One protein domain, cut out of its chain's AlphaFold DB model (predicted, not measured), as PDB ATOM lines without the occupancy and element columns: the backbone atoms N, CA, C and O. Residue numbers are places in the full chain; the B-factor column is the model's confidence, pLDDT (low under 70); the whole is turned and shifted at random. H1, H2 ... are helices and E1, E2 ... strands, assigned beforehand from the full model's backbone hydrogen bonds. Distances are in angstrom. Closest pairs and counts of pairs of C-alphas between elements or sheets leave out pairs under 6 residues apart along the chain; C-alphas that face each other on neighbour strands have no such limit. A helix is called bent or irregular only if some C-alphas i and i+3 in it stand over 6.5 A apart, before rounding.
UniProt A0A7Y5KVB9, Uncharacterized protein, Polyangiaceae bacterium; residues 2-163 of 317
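This is residues 2 to 163 of the 317 residues of an uncharacterized protein of Polyangiaceae bacterium (UniProt A0A7Y5KVB9). A long sheet of seven strands, E1 to E7, bends and curls like part of a barrel, with helix H2 packed on E5 on one face and helix H1 on E2 on the opposite face. The tip of hairpin E4 and E5 and the unnamed stretch 110 to 127 lie at opposite ends. The printed part has 162 residues, in the order H1 E1 E2 E3 E4 E5 H2 E6 E7; the sheet, E1-E2-E3-E4-E5-E6-E7, is antiparallel and the class mixed. It is only just compact, close to loose, with a radius of gyration of the C-alphas of 18.0 A, spanning 58 by 31 by 23 A.

H1, residues 2 to 19, starts at C-alpha 2 (98.820, 50.396, 43.472) and is only just irregular: C-alphas 11 and 14 are 6.9 A apart. E1 is 22 to 24, E2 34 to 45, E3 51 to 63, E4 67 to 86 with 43.3 A, and E5 89 to 109 with 43.7 A. H2 is 128 to 146 with 26.4 A, E6 148 to 152, and E7 158 to 162, ending at C-alpha 162 (84.916, 60.282, 56.404).

E1 to E5 form a meander, each strand the antiparallel neighbour of the one before. N 24 and O 34 of E1 and E2 are 2.8 A apart, N 37 and O 58 of E2 and E3 2.8 A, N 57 and O 73 of E3 and E4 2.8 A, and N 84 and O 91 of E4 and E5 2.8 A. E4 bends by 86 degrees at residue 72 and E5 by 84 degrees at residue 100. E6 is the antiparallel neighbour of E5, with N 92 and O 150 at 2.8 A, and forms a hairpin with E7, with N 149 and O 161 at 2.8 A. H1 touches E2, closest at the C-alphas of Cys 14 and Cys 41, 5.2 A. H2 touches E5, closest at those of Pro 96 and Gly 145, 5.9 A. H1 and H2 are apart. O i to N i+4 pairs are within hydrogen-bond range in 12 of 14 cases in H1 and 14 of 15 in H2.

The C-alphas farthest apart, of Gly 87 and Ser 116, are 59.1 A from each other. The printed part has no cut; the link E5 to H2 is long, with 18 residues. Mean pLDDT of the printed part is 80.1; residues under 70 include 2 to 11 and 112 to 122.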
ATOM      1  N   ARG A   2      98.882  50.595  42.000       60.09
ATOM      2  CA  ARG A   2      98.820  50.396  43.472       60.09
ATOM      3  C   ARG A   2      99.937  51.135  44.229       60.09
ATOM      4  O   ARG A   2      99.660  51.770  45.235       60.09
ATOM      5  N   GLN A   3     101.167  51.120  43.705       60.66
ATOM      6  CA  GLN A   3     102.296  51.879  44.267       60.66
ATOM      7  C   GLN A   3     102.096  53.401  44.202       60.66
ATOM      8  O   GLN A   3     102.471  54.093  45.136       60.66
ATOM      9  N   ASP A   4     101.458  53.924  43.152       61.97
ATOM     10  CA  ASP A   4     101.188  55.365  43.021       61.97
ATOM     11  C   ASP A   4     100.099  55.827  44.004       61.97
ATOM     12  O   ASP A   4     100.166  56.928  44.543       61.97
ATOM     13  N   ILE A   5      99.113  54.964  44.274       63.66
ATOM     14  CA  ILE A   5      98.070  55.187  45.289       63.66
ATOM     15  C   ILE A   5      98.668  55.112  46.701       63.66
ATOM     16  O   ILE A   5      98.351  55.946  47.546       63.66
ATOM     17  N   LEU A   6      99.578  54.167  46.950       64.06
ATOM     18  CA  LEU A   6     100.335  54.060  48.204       64.06
ATOM     19  C   LEU A   6     101.260  55.265  48.427       64.06
ATOM     20  O   LEU A   6     101.297  55.815  49.527       64.06
ATOM     21  N   ALA A   7     101.956  55.724  47.387       65.25
ATOM     22  CA  ALA A   7     102.771  56.938  47.425       65.25
ATOM     23  C   ALA A   7     101.914  58.187  47.699       65.25
ATOM     24  O   ALA A   7     102.303  59.060  48.473       65.25
ATOM     25  N   PHE A   8     100.711  58.249  47.118       64.81
ATOM     26  CA  PHE A   8      99.740  59.296  47.423       64.81
ATOM     27  C   PHE A   8      99.272  59.224  48.884       64.81
ATOM     28  O   PHE A   8      99.304  60.237  49.579       64.81
ATOM     29  N   GLY A   9      98.874  58.044  49.369       63.75
ATOM     30  CA  GLY A   9      98.412  57.852  50.744       63.75
ATOM     31  C   GLY A   9      99.490  58.194  51.772       63.75
ATOM     32  O   GLY A   9      99.237  58.934  52.717       63.75
ATOM     33  N   THR A  10     100.724  57.740  51.558       67.56
ATOM     34  CA  THR A  10     101.850  58.027  52.459       67.56
ATOM     35  C   THR A  10     102.261  59.502  52.453       67.56
ATOM     36  O   THR A  10     102.577  60.026  53.521       67.56
ATOM     37  N   GLY A  11     102.218  60.193  51.306       67.62
ATOM     38  CA  GLY A  11     102.631  61.598  51.193       67.62
ATOM     39  C   GLY A  11     101.550  62.635  51.524       67.62
ATOM     40  O   GLY A  11     101.864  63.680  52.093       67.62
ATOM     41  N   ASN A  12     100.284  62.366  51.191       74.06
ATOM     42  CA  ASN A  12      99.219  63.372  51.258       74.06
ATOM     43  C   ASN A  12      98.269  63.206  52.445       74.06
ATOM     44  O   ASN A  12      97.707  64.209  52.866       74.06
ATOM     45  N   ILE A  13      98.119  62.014  53.043       76.50
ATOM     46  CA  ILE A  13      97.190  61.843  54.180       76.50
ATOM     47  C   ILE A  13      97.555  62.753  55.336       76.50
ATOM     48  O   ILE A  13      96.708  63.494  55.816       76.50
ATOM     49  N   CYS A  14      98.815  62.738  55.770       81.69
ATOM     50  CA  CYS A  14      99.212  63.597  56.876       81.69
ATOM     51  C   CYS A  14      99.179  65.074  56.504       81.69
ATOM     52  O   CYS A  14      98.874  65.897  57.359       81.69
ATOM     53  N   LYS A  15      99.459  65.419  55.242       80.88
ATOM     54  CA  LYS A  15      99.329  66.798  54.774       80.88
ATOM     55  C   LYS A  15      97.881  67.267  54.921       80.88
ATOM     56  O   LYS A  15      97.652  68.284  55.558       80.88
ATOM     57  N   GLU A  16      96.931  66.494  54.409       76.50
ATOM     58  CA  GLU A  16      95.503  66.823  54.439       76.50
ATOM     59  C   GLU A  16      94.925  66.766  55.854       76.50
ATOM     60  O   GLU A  16      94.164  67.644  56.243       76.50
ATOM     61  N   LEU A  17      95.338  65.792  56.669       78.75
ATOM     62  CA  LEU A  17      94.910  65.692  58.064       78.75
ATOM     63  C   LEU A  17      95.391  66.891  58.897       78.75
ATOM     64  O   LEU A  17      94.696  67.303  59.816       78.75
ATOM     65  N   LEU A  18      96.567  67.451  58.594       84.00
ATOM     66  CA  LEU A  18      97.132  68.596  59.320       84.00
ATOM     67  C   LEU A  18      96.680  69.959  58.778       84.00
ATOM     68  O   LEU A  18      96.816  70.963  59.480       84.00
ATOM     69  N   THR A  19      96.188  70.030  57.539       79.94
ATOM     70  CA  THR A  19      95.612  71.258  56.961       79.94
ATOM     71  C   THR A  19      94.110  71.356  57.175       79.94
ATOM     72  O   THR A  19      93.542  72.437  57.042       79.94
ATOM     73  N   ARG A  20      93.458  70.245  57.513       79.12
ATOM     74  CA  ARG A  20      92.028  70.198  57.791       79.12
ATOM     75  C   ARG A  20      91.775  70.001  59.269       79.12
ATOM     76  O   ARG A  20      92.613  69.555  60.044       79.12
ATOM     77  N   THR A  21      90.555  70.324  59.638       85.62
ATOM     78  CA  THR A  21      90.007  69.960  60.932       85.62
ATOM     79  C   THR A  21      88.897  68.960  60.745       85.62
ATOM     80  O   THR A  21      88.255  68.930  59.696       85.62
ATOM     81  N   VAL A  22      88.683  68.145  61.768       84.75
ATOM     82  CA  VAL A  22      87.703  67.067  61.718       84.75
ATOM     83  C   VAL A  22      86.490  67.503  62.535       84.75
ATOM     84  O   VAL A  22      86.642  67.695  63.744       84.75
ATOM     85  N   PRO A  23      85.319  67.720  61.909       87.56
ATOM     86  CA  PRO A  23      84.104  68.028  62.649       87.56
ATOM     87  C   PRO A  23      83.717  66.833  63.524       87.56
ATOM     88  O   PRO A  23      83.766  65.691  63.076       87.56
ATOM     89  N   MET A  24      83.318  67.100  64.763       85.19
ATOM     90  CA  MET A  24      82.785  66.090  65.674       85.19
ATOM     91  C   MET A  24      81.268  66.068  65.534       85.19
ATOM     92  O   MET A  24      80.616  67.091  65.755       85.19
ATOM     93  N   LYS A  25      80.712  64.910  65.184       83.88
ATOM     94  CA  LYS A  25      79.271  64.709  65.027       83.88
ATOM     95  C   LYS A  25      78.800  63.560  65.914       83.88
ATOM     96  O   LYS A  25      79.591  62.715  66.316       83.88
ATOM     97  N   LEU A  26      77.512  63.553  66.251       78.06
ATOM     98  CA  LEU A  26      76.890  62.419  66.947       78.06
ATOM     99  C   LEU A  26      76.432  61.343  65.962       78.06
ATOM    100  O   LEU A  26      76.562  60.157  66.250       78.06
ATOM    101  N   ASN A  27      75.917  61.770  64.809       78.56
ATOM    102  CA  ASN A  27      75.597  60.932  63.661       78.56
ATOM    103  C   ASN A  27      76.109  61.614  62.377       78.56
ATOM    104  O   ASN A  27      76.229  62.841  62.357       78.56
ATOM    105  N   PRO A  28      76.350  60.877  61.279       71.94
ATOM    106  CA  PRO A  28      76.888  61.451  60.039       71.94
ATOM    107  C   PRO A  28      76.096  62.651  59.478       71.94
ATOM    108  O   PRO A  28      76.693  63.621  58.990       71.94
ATOM    109  N   ASP A  29      74.765  62.612  59.610       78.81
ATOM    110  CA  ASP A  29      73.833  63.636  59.112       78.81
ATOM    111  C   ASP A  29      73.605  64.806  60.089       78.81
ATOM    112  O   ASP A  29      72.999  65.822  59.719       78.81
ATOM    113  N   ASP A  30      74.091  64.684  61.327       85.12
ATOM    114  CA  ASP A  30      73.953  65.727  62.338       85.12
ATOM    115  C   ASP A  30      74.895  66.908  62.042       85.12
ATOM    116  O   ASP A  30      75.962  66.744  61.427       85.12
ATOM    117  N   PRO A  31      74.530  68.128  62.477       90.50
ATOM    118  CA  PRO A  31      75.476  69.230  62.488       90.50
ATOM    119  C   PRO A  31      76.671  68.901  63.393       90.50
ATOM    120  O   PRO A  31      76.548  68.186  64.388       90.50
ATOM    121  N   ALA A  32      77.839  69.446  63.058       91.00
ATOM    122  CA  ALA A  32      79.002  69.342  63.922       91.00
ATOM    123  C   ALA A  32      78.742  70.085  65.238       91.00
ATOM    124  O   ALA A  32      78.313  71.239  65.223       91.00
ATOM    125  N   THR A  33      79.041  69.439  66.361       91.12
ATOM    126  CA  THR A  33      78.933  70.012  67.717       91.12
ATOM    127  C   THR A  33      80.311  70.218  68.350       91.12
ATOM    128  O   THR A  33      80.457  70.389  69.563       91.12
ATOM    129  N   GLY A  34      81.359  70.164  67.534       92.25
ATOM    130  CA  GLY A  34      82.738  70.284  67.961       92.25
ATOM    131  C   GLY A  34      83.718  69.993  66.843       92.25
ATOM    132  O   GLY A  34      83.336  69.765  65.694       92.25
ATOM    133  N   ARG A  35      85.000  69.965  67.199       92.44
ATOM    134  CA  ARG A  35      86.085  69.784  66.245       92.44
ATOM    135  C   ARG A  35      87.347  69.228  66.888       92.44
ATOM    136  O   ARG A  35      87.707  69.597  68.007       92.44
ATOM    137  N   LEU A  36      88.048  68.390  66.135       91.88
ATOM    138  CA  LEU A  36      89.410  67.945  66.400       91.88
ATOM    139  C   LEU A  36      90.389  68.679  65.470       91.88
ATOM    140  O   LEU A  36      90.165  68.793  64.262       91.88
ATOM    141  N   PHE A  37      91.498  69.133  66.049       93.19
ATOM    142  CA  PHE A  37      92.620  69.805  65.398       93.19
ATOM    143  C   PHE A  37      93.851  68.890  65.467       93.19
ATOM    144  O   PHE A  37      94.557  68.863  66.488       93.19
ATOM    145  N   PRO A  38      94.122  68.102  64.414       91.12
ATOM    146  CA  PRO A  38      95.337  67.307  64.337       91.12
ATOM    147  C   PRO A  38      96.569  68.218  64.361       91.12
ATOM    148  O   PRO A  38      96.664  69.195  63.625       91.12
ATOM    149  N   SER A  39      97.528  67.903  65.228       92.00
ATOM    150  CA  SER A  39      98.770  68.674  65.389       92.00
ATOM    151  C   SER A  39     100.006  67.899  64.948       92.00
ATOM    152  O   SER A  39     101.033  68.498  64.624       92.00
ATOM    153  N   ARG A  40      99.924  66.564  64.930       92.81
ATOM    154  CA  ARG A  40     100.967  65.677  64.410       92.81
ATOM    155  C   ARG A  40     100.320  64.520  63.681       92.81
ATOM    156  O   ARG A  40      99.307  63.996  64.136       92.81
ATOM    157  N   CYS A  41     100.942  64.119  62.585       90.38
ATOM    158  CA  CYS A  41     100.585  62.927  61.845       90.38
ATOM    159  C   CYS A  41     101.861  62.299  61.292       90.38
ATOM    160  O   CYS A  41     102.725  63.010  60.768       90.38
ATOM    161  N   THR A  42     101.985  60.983  61.412       90.88
ATOM    162  CA  THR A  42     103.024  60.193  60.757       90.88
ATOM    163  C   THR A  42     102.382  59.030  60.015       90.88
ATOM    164  O   THR A  42     101.405  58.429  60.461       90.88
ATOM    165  N   THR A  43     102.933  58.724  58.849       88.75
ATOM    166  CA  THR A  43     102.497  57.628  57.986       88.75
ATOM    167  C   THR A  43     103.686  56.730  57.681       88.75
ATOM    168  O   THR A  43     104.820  57.194  57.537       88.75
ATOM    169  N   ARG A  44     103.441  55.426  57.567       88.94
ATOM    170  CA  ARG A  44     104.407  54.479  56.997       88.94
ATOM    171  C   ARG A  44     103.687  53.315  56.339       88.94
ATOM    172  O   ARG A  44     102.655  52.860  56.824       88.94
ATOM    173  N   GLU A  45     104.266  52.817  55.259       88.00
ATOM    174  CA  GLU A  45     103.833  51.569  54.643       88.00
ATOM    175  C   GLU A  45     104.348  50.381  55.468       88.00
ATOM    176  O   GLU A  45     105.497  50.368  55.928       88.00
ATOM    177  N   LEU A  46     103.484  49.397  55.690       88.00
ATOM    178  CA  LEU A  46     103.824  48.143  56.349       88.00
ATOM    179  C   LEU A  46     104.270  47.092  55.315       88.00
ATOM    180  O   LEU A  46     103.894  47.177  54.148       88.00
ATOM    181  N   PRO A  47     105.037  46.053  55.709       87.56
ATOM    182  CA  PRO A  47     105.542  45.041  54.770       87.56
ATOM    183  C   PRO A  47     104.465  44.277  53.983       87.56
ATOM    184  O   PRO A  47     104.763  43.691  52.945       87.56
ATOM    185  N   ASN A  48     103.229  44.254  54.484       85.31
ATOM    186  CA  ASN A  48     102.069  43.645  53.833       85.31
ATOM    187  C   ASN A  48     101.347  44.591  52.849       85.31
ATOM    188  O   ASN A  48     100.393  44.166  52.201       85.31
ATOM    189  N   GLY A  49     101.814  45.836  52.700       81.69
ATOM    190  CA  GLY A  49     101.227  46.849  51.822       81.69
ATOM    191  C   GLY A  49     100.070  47.633  52.444       81.69
ATOM    192  O   GLY A  49      99.378  48.344  51.711       81.69
ATOM    193  N   ASP A  50      99.856  47.502  53.755       86.69
ATOM    194  CA  ASP A  50      98.903  48.316  54.511       86.69
ATOM    195  C   ASP A  50      99.528  49.649  54.919       86.69
ATOM    196  O   ASP A  50     100.753  49.795  55.020       86.69
ATOM    197  N   LEU A  51      98.674  50.627  55.207       85.81
ATOM    198  CA  LEU A  51      99.104  51.939  55.660       85.81
ATOM    199  C   LEU A  51      98.943  52.060  57.175       85.81
ATOM    200  O   LEU A  51      97.834  52.018  57.695       85.81
ATOM    201  N   TYR A  52     100.043  52.286  57.884       89.19
ATOM    202  CA  TYR A  52     100.005  52.684  59.286       89.19
ATOM    203  C   TYR A  52      99.966  54.209  59.382       89.19
ATOM    204  O   TYR A  52     100.850  54.885  58.845       89.19
ATOM    205  N   VAL A  53      98.967  54.736  60.086       87.44
ATOM    206  CA  VAL A  53      98.787  56.166  60.354       87.44
ATOM    207  C   VAL A  53      98.718  56.379  61.854       87.44
ATOM    208  O   VAL A  53      97.913  55.755  62.542       87.44
ATOM    209  N   GLU A  54      99.536  57.289  62.360       90.44
ATOM    210  CA  GLU A  54      99.487  57.735  63.744       90.44
ATOM    211  C   GLU A  54      99.267  59.240  63.781       90.44
ATOM    212  O   GLU A  54      99.956  59.986  63.085       90.44
ATOM    213  N   PHE A  55      98.322  59.701  64.594       90.88
ATOM    214  CA  PHE A  55      98.085  61.125  64.784       90.88
ATOM    215  C   PHE A  55      97.869  61.483  66.249       90.88
ATOM    216  O   PHE A  55      97.439  60.668  67.067       90.88
ATOM    217  N   THR A  56      98.133  62.747  66.560       93.75
ATOM    218  CA  THR A  56      97.763  63.385  67.826       93.75
ATOM    219  C   THR A  56      97.095  64.719  67.535       93.75
ATOM    220  O   THR A  56      97.520  65.439  66.628       93.75
ATOM    221  N   GLY A  57      96.112  65.099  68.337       93.81
ATOM    222  CA  GLY A  57      95.406  66.366  68.207       93.81
ATOM    223  C   GLY A  57      94.750  66.797  69.508       93.81
ATOM    224  O   GLY A  57      94.712  66.056  70.493       93.81
ATOM    225  N   THR A  58      94.236  68.016  69.495       95.69
ATOM    226  CA  THR A  58      93.392  68.554  70.561       95.69
ATOM    227  C   THR A  58      92.048  68.917  69.969       95.69
ATOM    228  O   THR A  58      91.947  69.181  68.774       95.69
ATOM    229  N   GLY A  59      90.999  68.903  70.768       94.75
ATOM    230  CA  GLY A  59      89.671  69.187  70.264       94.75
ATOM    231  C   GLY A  59      88.721  69.621  71.350       94.75
ATOM    232  O   GLY A  59      89.051  69.638  72.541       94.75
ATOM    233  N   TYR A  60      87.527  69.974  70.911       94.81
ATOM    234  CA  TYR A  60      86.395  70.159  71.790       94.81
ATOM    235  C   TYR A  60      85.142  69.548  71.177       94.81
ATOM    236  O   TYR A  60      85.032  69.415  69.963       94.81
ATOM    237  N   ALA A  61      84.200  69.173  72.027       91.94
ATOM    238  CA  ALA A  61      82.870  68.726  71.636       91.94
ATOM    239  C   ALA A  61      81.844  69.278  72.616       91.94
ATOM    240  O   ALA A  61      82.184  69.587  73.759       91.94
ATOM    241  N   TRP A  62      80.599  69.404  72.185       90.44
ATOM    242  CA  TRP A  62      79.512  69.881  73.019       90.44
ATOM    243  C   TRP A  62      78.395  68.851  73.126       90.44
ATOM    244  O   TRP A  62      78.078  68.132  72.179       90.44
ATOM    245  N   SER A  63      77.784  68.795  74.307       86.19
ATOM    246  CA  SER A  63      76.504  68.126  74.509       86.19
ATOM    247  C   SER A  63      75.653  68.881  75.528       86.19
ATOM    248  O   SER A  63      76.177  69.577  76.403       86.19
ATOM    249  N   ASN A  64      74.340  68.645  75.501       81.62
ATOM    250  CA  ASN A  64      73.413  69.171  76.507       81.62
ATOM    251  C   ASN A  64      73.815  68.810  77.949       81.62
ATOM    252  O   ASN A  64      73.523  69.558  78.881       81.62
ATOM    253  N   LEU A  65      74.473  67.661  78.130       80.75
ATOM    254  CA  LEU A  65      74.837  67.126  79.437       80.75
ATOM    255  C   LEU A  65      76.116  67.760  79.993       80.75
ATOM    256  O   LEU A  65      76.189  68.097  81.171       80.75
ATOM    257  N   THR A  66      77.138  67.881  79.151       84.62
ATOM    258  CA  THR A  66      78.502  68.255  79.562       84.62
ATOM    259  C   THR A  66      78.831  69.707  79.260       84.62
ATOM    260  O   THR A  66      79.876  70.196  79.689       84.62
ATOM    261  N   LYS A  67      77.970  70.375  78.481       88.94
ATOM    262  CA  LYS A  67      78.339  71.552  77.698       88.94
ATOM    263  C   LYS A  67      79.599  71.226  76.902       88.94
ATOM    264  O   LYS A  67      79.730  70.107  76.394       88.94
ATOM    265  N   ARG A  68      80.521  72.173  76.787       92.12
ATOM    266  CA  ARG A  68      81.786  71.964  76.097       92.12
ATOM    267  C   ARG A  68      82.709  71.054  76.901       92.12
ATOM    268  O   ARG A  68      82.900  71.225  78.101       92.12
ATOM    269  N   VAL A  69      83.329  70.121  76.204       92.94
ATOM    270  CA  VAL A  69      84.398  69.262  76.693       92.94
ATOM    271  C   VAL A  69      85.621  69.552  75.853       92.94
ATOM    272  O   VAL A  69      85.559  69.400  74.638       92.94
ATOM    273  N   GLY A  70      86.724  69.939  76.481       95.31
ATOM    274  CA  GLY A  70      88.031  69.999  75.834       95.31
ATOM    275  C   GLY A  70      88.805  68.704  76.040       95.31
ATOM    276  O   GLY A  70      88.741  68.113  77.123       95.31
ATOM    277  N   PHE A  71      89.555  68.262  75.036       95.00
ATOM    278  CA  PHE A  71      90.298  67.004  75.098       95.00
ATOM    279  C   PHE A  71      91.570  66.998  74.241       95.00
ATOM    280  O   PHE A  71      91.708  67.760  73.285       95.00
ATOM    281  N   ASN A  72      92.481  66.084  74.572       95.12
ATOM    282  CA  ASN A  72      93.515  65.574  73.677       95.12
ATOM    283  C   ASN A  72      93.085  64.199  73.160       95.12
ATOM    284  O   ASN A  72      92.552  63.387  73.921       95.12
ATOM    285  N   ALA A  73      93.375  63.921  71.896       92.06
ATOM    286  CA  ALA A  73      93.168  62.615  71.292       92.06
ATOM    287  C   ALA A  73      94.423  62.178  70.535       92.06
ATOM    288  O   ALA A  73      95.093  62.985  69.884       92.06
ATOM    289  N   SER A  74      94.733  60.892  70.592       91.69
ATOM    290  CA  SER A  74      95.704  60.274  69.702       91.69
ATOM    291  C   SER A  74      95.273  58.873  69.316       91.69
ATOM    292  O   SER A  74      94.569  58.188  70.062       91.69
ATOM    293  N   ALA A  75      95.706  58.449  68.137       89.06
ATOM    294  CA  ALA A  75      95.452  57.108  67.655       89.06
ATOM    295  C   ALA A  75      96.546  56.638  66.708       89.06
ATOM    296  O   ALA A  75      97.137  57.437  65.983       89.06
ATOM    297  N   ALA A  76      96.759  55.327  66.703       89.62
ATOM    298  CA  ALA A  76      97.559  54.607  65.731       89.62
ATOM    299  C   ALA A  76      96.689  53.538  65.073       89.62
ATOM    300  O   ALA A  76      96.157  52.657  65.755       89.62
ATOM    301  N   ILE A  77      96.531  53.616  63.757       87.69
ATOM    302  CA  ILE A  77      95.574  52.814  62.997       87.69
ATOM    303  C   ILE A  77      96.283  52.207  61.802       87.69
ATOM    304  O   ILE A  77      97.047  52.877  61.106       87.69
ATOM    305  N   THR A  78      96.009  50.929  61.564       89.31
ATOM    306  CA  THR A  78      96.389  50.265  60.319       89.31
ATOM    307  C   THR A  78      95.190  50.263  59.383       89.31
ATOM    308  O   THR A  78      94.125  49.769  59.754       89.31
ATOM    309  N   TYR A  79      95.371  50.819  58.189       86.62
ATOM    310  CA  TYR A  79      94.376  50.856  57.130       86.62
ATOM    311  C   TYR A  79      94.723  49.863  56.024       86.62
ATOM    312  O   TYR A  79      95.819  49.898  55.455       86.62
ATOM    313  N   GLU A  80      93.744  49.035  55.683       88.19
ATOM    314  CA  GLU A  80      93.701  48.294  54.433       88.19
ATOM    315  C   GLU A  80      93.290  49.240  53.303       88.19
ATOM    316  O   GLU A  80      92.334  50.015  53.419       88.19
ATOM    317  N   LEU A  81      94.028  49.166  52.198       83.81
ATOM    318  CA  LEU A  81      93.781  49.981  51.017       83.81
ATOM    319  C   LEU A  81      92.970  49.201  49.993       83.81
ATOM    320  O   LEU A  81      93.389  48.136  49.535       83.81
ATOM    321  N   ASP A  82      91.857  49.785  49.575       85.31
ATOM    322  CA  ASP A  82      91.023  49.295  48.481       85.31
ATOM    323  C   ASP A  82      90.739  50.454  47.515       85.31
ATOM    324  O   ASP A  82      90.871  51.623  47.880       85.31
ATOM    325  N   PHE A  83      90.394  50.174  46.261       85.94
ATOM    326  CA  PHE A  83      89.984  51.226  45.336       85.94
ATOM    327  C   PHE A  83      88.972  50.738  44.306       85.94
ATOM    328  O   PHE A  83      88.992  49.590  43.860       85.94
ATOM    329  N   ARG A  84      88.109  51.656  43.883       87.50
ATOM    330  CA  ARG A  84      87.160  51.480  42.785       87.50
ATOM    331  C   ARG A  84      87.306  52.619  41.790       87.50
ATOM    332  O   ARG A  84      87.769  53.704  42.128       87.50
ATOM    333  N   LEU A  85      86.941  52.350  40.547       85.38
ATOM    334  CA  LEU A  85      86.928  53.340  39.477       85.38
ATOM    335  C   LEU A  85      85.494  53.503  38.995       85.38
ATOM    336  O   LEU A  85      84.809  52.500  38.789       85.38
ATOM    337  N   ASP A  86      85.085  54.744  38.774       86.06
ATOM    338  CA  ASP A  86      83.850  55.090  38.082       86.06
ATOM    339  C   ASP A  86      84.161  56.145  37.022       86.06
ATOM    340  O   ASP A  86      84.581  57.260  37.326       86.06
ATOM    341  N   GLY A  87      84.067  55.747  35.752       86.44
ATOM    342  CA  GLY A  87      84.522  56.561  34.631       86.44
ATOM    343  C   GLY A  87      85.980  57.012  34.787       86.44
ATOM    344  O   GLY A  87      86.909  56.207  34.699       86.44
ATOM    345  N   SER A  88      86.170  58.317  34.973       81.88
ATOM    346  CA  SER A  88      87.471  58.971  35.134       81.88
ATOM    347  C   SER A  88      87.828  59.290  36.591       81.88
ATOM    348  O   SER A  88      88.864  59.909  36.843       81.88
ATOM    349  N   THR A  89      86.987  58.862  37.529       81.00
ATOM    350  CA  THR A  89      87.078  59.161  38.955       81.00
ATOM    351  C   THR A  89      87.513  57.908  39.712       81.00
ATOM    352  O   THR A  89      86.990  56.810  39.509       81.00
ATOM    353  N   ALA A  90      88.512  58.046  40.582       83.12
ATOM    354  CA  ALA A  90      89.011  56.966  41.423       83.12
ATOM    355  C   ALA A  90      88.572  57.170  42.874       83.12
ATOM    356  O   ALA A  90      88.881  58.190  43.481       83.12
ATOM    357  N   TYR A  91      87.914  56.166  43.438       85.88
ATOM    358  CA  TYR A  91      87.525  56.092  44.840       85.88
ATOM    359  C   TYR A  91      88.540  55.216  45.564       85.88
ATOM    360  O   TYR A  91      88.618  54.019  45.302       85.88
ATOM    361  N   VAL A  92      89.352  55.800  46.440       83.75
ATOM    362  CA  VAL A  92      90.349  55.086  47.245       83.75
ATOM    363  C   VAL A  92      89.839  54.986  48.675       83.75
ATOM    364  O   VAL A  92      89.592  56.000  49.321       83.75
ATOM    365  N   TYR A  93      89.708  53.764  49.169       85.94
ATOM    366  CA  TYR A  93      89.183  53.445  50.487       85.94
ATOM    367  C   TYR A  93      90.310  53.115  51.454       85.94
ATOM    368  O   TYR A  93      91.174  52.287  51.159       85.94
ATOM    369  N   PHE A  94      90.242  53.718  52.633       83.81
ATOM    370  CA  PHE A  94      91.112  53.440  53.763       83.81
ATOM    371  C   PHE A  94      90.253  52.791  54.841       83.81
ATOM    372  O   PHE A  94      89.622  53.476  55.648       83.81
ATOM    373  N   ARG A  95      90.183  51.456  54.818       86.44
ATOM    374  CA  ARG A  95      89.369  50.686  55.763       86.44
ATOM    375  C   ARG A  95      90.209  50.326  56.984       86.44
ATOM    376  O   ARG A  95      91.285  49.755  56.814       86.44
ATOM    377  N   PRO A  96      89.781  50.659  58.207       82.56
ATOM    378  CA  PRO A  96      90.557  50.346  59.393       82.56
ATOM    379  C   PRO A  96      90.567  48.830  59.597       82.56
ATOM    380  O   PRO A  96      89.531  48.216  59.831       82.56
ATOM    381  N   ALA A  97      91.747  48.222  59.517       80.12
ATOM    382  CA  ALA A  97      91.923  46.804  59.809       80.12
ATOM    383  C   ALA A  97      91.984  46.573  61.320       80.12
ATOM    384  O   ALA A  97      91.330  45.689  61.871       80.12
ATOM    385  N   THR A  98      92.798  47.369  62.022       74.25
ATOM    386  CA  THR A  98      92.947  47.305  63.482       74.25
ATOM    387  C   THR A  98      93.505  48.625  64.018       74.25
ATOM    388  O   THR A  98      94.543  49.109  63.555       74.25
ATOM    389  N   ALA A  99      92.859  49.190  65.044       72.56
ATOM    390  CA  ALA A  99      93.444  50.257  65.853       72.56
ATOM    391  C   ALA A  99      94.512  49.658  66.784       72.56
ATOM    392  O   ALA A  99      94.215  48.824  67.637       72.56
ATOM    393  N   THR A 100      95.771  50.056  66.599       74.31
ATOM    394  CA  THR A 100      96.913  49.565  67.389       74.31
ATOM    395  C   THR A 100      97.000  50.265  68.744       74.31
ATOM    396  O   THR A 100      97.376  49.647  69.739       74.31
ATOM    397  N   SER A 101      96.632  51.543  68.806       83.69
ATOM    398  CA  SER A 101      96.480  52.281  70.059       83.69
ATOM    399  C   SER A 101      95.498  53.437  69.887       83.69
ATOM    400  O   SER A 101      95.323  53.972  68.792       83.69
ATOM    401  N   LYS A 102      94.850  53.814  70.987       86.56
ATOM    402  CA  LYS A 102      93.993  54.993  71.101       86.56
ATOM    403  C   LYS A 102      94.176  55.587  72.490       86.56
ATOM    404  O   LYS A 102      94.337  54.845  73.462       86.56
ATOM    405  N   ALA A 103      94.181  56.906  72.583       89.12
ATOM    406  CA  ALA A 103      94.176  57.604  73.854       89.12
ATOM    407  C   ALA A 103      93.282  58.834  73.760       89.12
ATOM    408  O   ALA A 103      93.393  59.638  72.836       89.12
ATOM    409  N   PHE A 104      92.423  58.982  74.758       89.81
ATOM    410  CA  PHE A 104      91.591  60.151  74.959       89.81
ATOM    411  C   PHE A 104      91.891  60.707  76.348       89.81
ATOM    412  O   PHE A 104      91.794  59.992  77.348       89.81
ATOM    413  N   GLN A 105      92.279  61.974  76.416       91.81
ATOM    414  CA  GLN A 105      92.535  62.667  77.671       91.81
ATOM    415  C   GLN A 105      91.658  63.908  77.726       91.81
ATOM    416  O   GLN A 105      91.890  64.882  77.016       91.81
ATOM    417  N   MET A 106      90.671  63.886  78.612       91.12
ATOM    418  CA  MET A 106      89.858  65.060  78.892       91.12
ATOM    419  C   MET A 106      90.703  66.138  79.587       91.12
ATOM    420  O   MET A 106      91.494  65.851  80.488       91.12
ATOM    421  N   LEU A 107      90.547  67.377  79.129       93.88
ATOM    422  CA  LEU A 107      91.210  68.569  79.655       93.88
ATOM    423  C   LEU A 107      90.266  69.399  80.520       93.88
ATOM    424  O   LEU A 107      90.688  69.980  81.516       93.88
ATOM    425  N   MET A 108      89.000  69.486  80.109       93.44
ATOM    426  CA  MET A 108      88.007  70.353  80.726       93.44
ATOM    427  C   MET A 108      86.601  69.843  80.408       93.44
ATOM    428  O   MET A 108      86.348  69.386  79.295       93.44
ATOM    429  N   VAL A 109      85.694  69.950  81.379       91.12
ATOM    430  CA  VAL A 109      84.240  69.839  81.199       91.12
ATOM    431  C   VAL A 109      83.637  71.139  81.709       91.12
ATOM    432  O   VAL A 109      83.886  71.526  82.852       91.12
ATOM    433  N   GLU A 110      82.902  71.846  80.859       90.06
ATOM    434  CA  GLU A 110      82.409  73.191  81.162       90.06
ATOM    435  C   GLU A 110      81.311  73.166  82.229       90.06
ATOM    436  O   GLU A 110      81.279  74.038  83.096       90.06
ATOM    437  N   GLN A 111      80.472  72.129  82.238       84.69
ATOM    438  CA  GLN A 111      79.434  71.960  83.250       84.69
ATOM    439  C   GLN A 111      80.042  71.693  84.646       84.69
ATOM    440  O   GLN A 111      80.530  70.601  84.913       84.69
ATOM    441  N   ASP A 112      79.973  72.670  85.563       68.25
ATOM    442  CA  ASP A 112      80.516  72.577  86.939       68.25
ATOM    443  C   ASP A 112      79.845  71.505  87.816       68.25
ATOM    444  O   ASP A 112      80.478  70.904  88.680       68.25
ATOM    445  N   ALA A 113      78.547  71.289  87.612       60.62
ATOM    446  CA  ALA A 113      77.746  70.230  88.209       60.62
ATOM    447  C   ALA A 113      76.454  70.122  87.399       60.62
ATOM    448  O   ALA A 113      75.873  71.142  87.018       60.62
ATOM    449  N   LEU A 114      75.960  68.910  87.137       55.34
ATOM    450  CA  LEU A 114      74.600  68.770  86.617       55.34
ATOM    451  C   LEU A 114      73.650  69.414  87.633       55.34
ATOM    452  O   LEU A 114      73.773  69.107  88.820       55.34
ATOM    453  N   PRO A 115      72.730  70.300  87.222       50.62
ATOM    454  CA  PRO A 115      71.904  71.066  88.148       50.62
ATOM    455  C   PRO A 115      70.955  70.132  88.896       50.62
ATOM    456  O   PRO A 115      69.864  69.894  88.402       50.62
ATOM    457  N   SER A 116      71.383  69.534  90.020       47.50
ATOM    458  CA  SER A 116      70.616  68.580  90.849       47.50
ATOM    459  C   SER A 116      69.675  67.674  90.040       47.50
ATOM    460  O   SER A 116      68.549  67.396  90.452       47.50
ATOM    461  N   SER A 117      70.090  67.290  88.830       49.88
ATOM    462  CA  SER A 117      69.207  66.576  87.927       49.88
ATOM    463  C   SER A 117      69.183  65.155  88.452       49.88
ATOM    464  O   SER A 117      70.239  64.593  88.753       49.88
ATOM    465  N   ALA A 118      67.998  64.558  88.565       56.81
ATOM    466  CA  ALA A 118      67.824  63.174  89.016       56.81
ATOM    467  C   ALA A 118      68.603  62.137  88.167       56.81
ATOM    468  O   ALA A 118      68.557  60.944  88.444       56.81
ATOM    469  N   ILE A 119      69.311  62.596  87.131       60.53
ATOM    470  CA  ILE A 119      70.029  61.831  86.124       60.53
ATOM    471  C   ILE A 119      71.526  61.713  86.445       60.53
ATOM    472  O   ILE A 119      72.151  60.762  85.995       60.53
ATOM    473  N   ALA A 120      72.120  62.605  87.251       60.12
ATOM    474  CA  ALA A 120      73.552  62.522  87.581       60.12
ATOM    475  C   ALA A 120      73.967  61.161  88.197       60.12
ATOM    476  O   ALA A 120      74.975  60.608  87.761       60.12
ATOM    477  N   PRO A 121      73.176  60.547  89.108       62.50
ATOM    478  CA  PRO A 121      73.453  59.197  89.612       62.50
ATOM    479  C   PRO A 121      73.211  58.079  88.586       62.50
ATOM    480  O   PRO A 121      73.652  56.955  88.802       62.50
ATOM    481  N   LEU A 122      72.473  58.361  87.506       66.88
ATOM    482  CA  LEU A 122      72.188  57.415  86.422       66.88
ATOM    483  C   LEU A 122      73.283  57.419  85.351       66.88
ATOM    484  O   LEU A 122      73.320  56.512  84.520       66.88
ATOM    485  N   LEU A 123      74.167  58.420  85.352       70.69
ATOM    486  CA  LEU A 123      75.301  58.430  84.446       70.69
ATOM    487  C   LEU A 123      76.316  57.363  84.856       70.69
ATOM    488  O   LEU A 123      76.665  57.264  86.040       70.69
ATOM    489  N   PRO A 124      76.865  56.615  83.887       68.00
ATOM    490  CA  PRO A 124      78.047  55.806  84.116       68.00
ATOM    491  C   PRO A 124      79.129  56.626  84.836       68.00
ATOM    492  O   PRO A 124      79.539  57.684  84.366       68.00
ATOM    493  N   GLY A 125      79.595  56.134  85.988       72.12
ATOM    494  CA  GLY A 125      80.645  56.783  86.779       72.12
ATOM    495  C   GLY A 125      80.184  57.933  87.687       72.12
ATOM    496  O   GLY A 125      81.001  58.462  88.432       72.12
ATOM    497  N   GLY A 126      78.896  58.297  87.678       71.00
ATOM    498  CA  GLY A 126      78.273  59.198  88.659       71.00
ATOM    499  C   GLY A 126      78.643  60.685  88.560       71.00
ATOM    500  O   GLY A 126      78.094  61.487  89.315       71.00
ATOM    501  N   THR A 127      79.538  61.072  87.643       74.62
ATOM    502  CA  THR A 127      79.874  62.474  87.346       74.62
ATOM    503  C   THR A 127      79.972  62.711  85.831       74.62
ATOM    504  O   THR A 127      80.234  61.762  85.083       74.62
ATOM    505  N   PRO A 128      79.787  63.959  85.349       75.12
ATOM    506  CA  PRO A 128      80.013  64.312  83.945       75.12
ATOM    507  C   PRO A 128      81.410  63.930  83.447       75.12
ATOM    508  O   PRO A 128      81.550  63.425  82.339       75.12
ATOM    509  N   GLU A 129      82.438  64.108  84.275       79.81
ATOM    510  CA  GLU A 129      83.827  63.785  83.945       79.81
ATOM    511  C   GLU A 129      84.021  62.294  83.675       79.81
ATOM    512  O   GLU A 129      84.657  61.918  82.689       79.81
ATOM    513  N   ALA A 130      83.462  61.442  84.537       77.44
ATOM    514  CA  ALA A 130      83.559  59.997  84.387       77.44
ATOM    515  C   ALA A 130      82.769  59.508  83.164       77.44
ATOM    516  O   ALA A 130      83.260  58.664  82.413       77.44
ATOM    517  N   PHE A 131      81.586  60.083  82.923       79.88
ATOM    518  CA  PHE A 131      80.807  59.818  81.715       79.88
ATOM    519  C   PHE A 131      81.590  60.186  80.452       79.88
ATOM    520  O   PHE A 131      81.709  59.361  79.551       79.88
ATOM    521  N   VAL A 132      82.179  61.383  80.408       81.50
ATOM    522  CA  VAL A 132      82.991  61.858  79.277       81.50
ATOM    523  C   VAL A 132      84.203  60.970  79.042       81.50
ATOM    524  O   VAL A 132      84.506  60.665  77.895       81.50
ATOM    525  N   ALA A 133      84.891  60.528  80.096       79.06
ATOM    526  CA  ALA A 133      86.038  59.638  79.944       79.06
ATOM    527  C   ALA A 133      85.650  58.309  79.267       79.06
ATOM    528  O   ALA A 133      86.388  57.818  78.417       79.06
ATOM    529  N   MET A 134      84.478  57.753  79.598       75.88
ATOM    530  CA  MET A 134      83.966  56.533  78.961       75.88
ATOM    531  C   MET A 134      83.414  56.784  77.554       75.88
ATOM    532  O   MET A 134      83.703  56.021  76.635       75.88
ATOM    533  N   ALA A 135      82.636  57.852  77.375       77.75
ATOM    534  CA  ALA A 135      82.036  58.204  76.094       77.75
ATOM    535  C   ALA A 135      83.094  58.616  75.062       77.75
ATOM    536  O   ALA A 135      82.991  58.231  73.904       77.75
ATOM    537  N   GLY A 136      84.131  59.345  75.481       76.50
ATOM    538  CA  GLY A 136      85.221  59.797  74.619       76.50
ATOM    539  C   GLY A 136      86.036  58.645  74.035       76.50
ATOM    540  O   GLY A 136      86.343  58.667  72.846       76.50
ATOM    541  N   ASP A 137      86.324  57.601  74.824       73.81
ATOM    542  CA  ASP A 137      86.981  56.395  74.300       73.81
ATOM    543  C   ASP A 137      86.096  55.664  73.276       73.81
ATOM    544  O   ASP A 137      86.583  55.221  72.232       73.81
ATOM    545  N   GLY A 138      84.785  55.586  73.537       71.75
ATOM    546  CA  GLY A 138      83.809  55.004  72.614       71.75
ATOM    547  C   GLY A 138      83.682  55.785  71.304       71.75
ATOM    548  O   GLY A 138      83.772  55.190  70.233       71.75
ATOM    549  N   LEU A 139      83.547  57.111  71.387       73.44
ATOM    550  CA  LEU A 139      83.430  58.001  70.232       73.44
ATOM    551  C   LEU A 139      84.691  57.962  69.370       73.44
ATOM    552  O   LEU A 139      84.597  57.747  68.168       73.44
ATOM    553  N   LEU A 140      85.873  58.072  69.986       72.69
ATOM    554  CA  LEU A 140      87.133  57.942  69.259       72.69
ATOM    555  C   LEU A 140      87.217  56.574  68.571       72.69
ATOM    556  O   LEU A 140      87.638  56.483  67.432       72.69
ATOM    557  N   THR A 141      86.766  55.499  69.214       69.25
ATOM    558  CA  THR A 141      86.749  54.174  68.568       69.25
ATOM    559  C   THR A 141      85.814  54.118  67.369       69.25
ATOM    560  O   THR A 141      86.161  53.493  66.369       69.25
ATOM    561  N   HIS A 142      84.640  54.737  67.477       72.06
ATOM    562  CA  HIS A 142      83.642  54.755  66.419       72.06
ATOM    563  C   HIS A 142      84.153  55.513  65.191       72.06
ATOM    564  O   HIS A 142      84.258  54.913  64.127       72.06
ATOM    565  N   GLU A 143      84.588  56.761  65.375       72.44
ATOM    566  CA  GLU A 143      85.107  57.627  64.305       72.44
ATOM    567  C   GLU A 143      86.318  57.002  63.595       72.44
ATOM    568  O   GLU A 143      86.417  56.993  62.371       72.44
ATOM    569  N   LEU A 144      87.239  56.398  64.354       70.94
ATOM    570  CA  LEU A 144      88.393  55.702  63.774       70.94
ATOM    571  C   LEU A 144      88.016  54.394  63.067       70.94
ATOM    572  O   LEU A 144      88.782  53.903  62.237       70.94
ATOM    573  N   GLY A 145      86.875  53.810  63.431       69.88
ATOM    574  CA  GLY A 145      86.328  52.592  62.846       69.88
ATOM    575  C   GLY A 145      85.602  52.817  61.519       69.88
ATOM    576  O   GLY A 145      85.440  51.857  60.768       69.88
ATOM    577  N   GLU A 146      85.204  54.049  61.194       75.38
ATOM    578  CA  GLU A 146      84.508  54.346  59.934       75.38
ATOM    579  C   GLU A 146      85.447  54.340  58.717       75.38
ATOM    580  O   GLU A 146      85.024  54.046  57.596       75.38
ATOM    581  N   GLY A 147      86.735  54.618  58.929       77.25
ATOM    582  CA  GLY A 147      87.689  54.807  57.839       77.25
ATOM    583  C   GLY A 147      87.441  56.099  57.066       77.25
ATOM    584  O   GLY A 147      86.801  57.028  57.555       77.25
ATOM    585  N   PHE A 148      87.984  56.189  55.856       77.81
ATOM    586  CA  PHE A 148      87.745  57.333  54.976       77.81
ATOM    587  C   PHE A 148      87.882  56.963  53.498       77.81
ATOM    588  O   PHE A 148      88.540  55.985  53.128       77.81
ATOM    589  N   THR A 149      87.272  57.785  52.649       78.69
ATOM    590  CA  THR A 149      87.311  57.675  51.192       78.69
ATOM    591  C   THR A 149      87.967  58.910  50.597       78.69
ATOM    592  O   THR A 149      87.637  60.044  50.944       78.69
ATOM    593  N   VAL A 150      88.889  58.692  49.664       78.44
ATOM    594  CA  VAL A 150      89.473  59.741  48.829       78.44
ATOM    595  C   VAL A 150      88.932  59.587  47.419       78.44
ATOM    596  O   VAL A 150      89.174  58.576  46.766       78.44
ATOM    597  N   ILE A 151      88.227  60.607  46.945       79.44
ATOM    598  CA  ILE A 151      87.700  60.684  45.585       79.44
ATOM    599  C   ILE A 151      88.670  61.525  44.767       79.44
ATOM    600  O   ILE A 151      88.866  62.705  45.057       79.44
ATOM    601  N   ARG A 152      89.298  60.923  43.762       75.38
ATOM    602  CA  ARG A 152      90.219  61.597  42.852       75.38
ATOM    603  C   ARG A 152      89.593  61.729  41.477       75.38
ATOM    604  O   ARG A 152      89.325  60.727  40.822       75.38
ATOM    605  N   GLU A 153      89.462  62.962  41.028       77.88
ATOM    606  CA  GLU A 153      88.977  63.299  39.698       77.88
ATOM    607  C   GLU A 153      90.123  63.310  38.673       77.88
ATOM    608  O   GLU A 153      91.314  63.381  39.011       77.88
ATOM    609  N   SER A 154      89.773  63.257  37.387       72.81
ATOM    610  CA  SER A 154      90.751  63.251  36.290       72.81
ATOM    611  C   SER A 154      91.551  64.541  36.140       72.81
ATOM    612  O   SER A 154      92.625  64.522  35.543       72.81
ATOM    613  N   ASP A 155      91.044  65.651  36.668       67.00
ATOM    614  CA  ASP A 155      91.743  66.940  36.697       67.00
ATOM    615  C   ASP A 155      92.823  67.009  37.798       67.00
ATOM    616  O   ASP A 155      93.568  67.984  37.881       67.00
ATOM    617  N   GLY A 156      92.955  65.952  38.608       62.06
ATOM    618  CA  GLY A 156      93.910  65.866  39.708       62.06
ATOM    619  C   GLY A 156      93.355  66.324  41.055       62.06
ATOM    620  O   GLY A 156      94.055  66.171  42.059       62.06
ATOM    621  N   THR A 157      92.117  66.819  41.108       65.31
ATOM    622  CA  THR A 157      91.446  67.207  42.353       65.31
ATOM    623  C   THR A 157      91.196  65.981  43.227       65.31
ATOM    624  O   THR A 157      90.774  64.932  42.739       65.31
ATOM    625  N   ALA A 158      91.444  66.111  44.530       67.50
ATOM    626  CA  ALA A 158      91.148  65.083  45.521       67.50
ATOM    627  C   ALA A 158      90.157  65.621  46.562       67.50
ATOM    628  O   ALA A 158      90.374  66.680  47.152       67.50
ATOM    629  N   THR A 159      89.075  64.882  46.797       70.88
ATOM    630  CA  THR A 159      88.080  65.160  47.838       70.88
ATOM    631  C   THR A 159      88.168  64.078  48.907       70.88
ATOM    632  O   THR A 159      88.205  62.894  48.588       70.88
ATOM    633  N   PHE A 160      88.204  64.486  50.174       71.69
ATOM    634  CA  PHE A 160      88.237  63.582  51.322       71.69
ATOM    635  C   PHE A 160      86.850  63.503  51.954       71.69
ATOM    636  O   PHE A 160      86.213  64.534  52.169       71.69
ATOM    637  N   ALA A 161      86.413  62.289  52.270       70.19
ATOM    638  CA  ALA A 161      85.188  62.015  53.004       70.19
ATOM    639  C   ALA A 161      85.479  61.027  54.135       70.19
ATOM    640  O   ALA A 161      86.216  60.064  53.932       70.19
ATOM    641  N   ILE A 162      84.905  61.262  55.312       72.38
ATOM    642  CA  ILE A 162      84.916  60.282  56.404       72.38
ATOM    643  C   ILE A 162      83.983  59.129  56.012       72.38
ATOM    644  O   ILE A 162      82.975  59.351  55.339       72.38
ATOM    645  N   GLY A 163      84.345  57.905  56.385       75.62
ATOM    646  CA  GLY A 163      83.587  56.712  56.044       75.62
ATOM    647  C   GLY A 163      83.853  56.174  54.636       75.62
ATOM    648  O   GLY A 163      84.792  56.563  53.932       75.62
TER     649      GLY A 163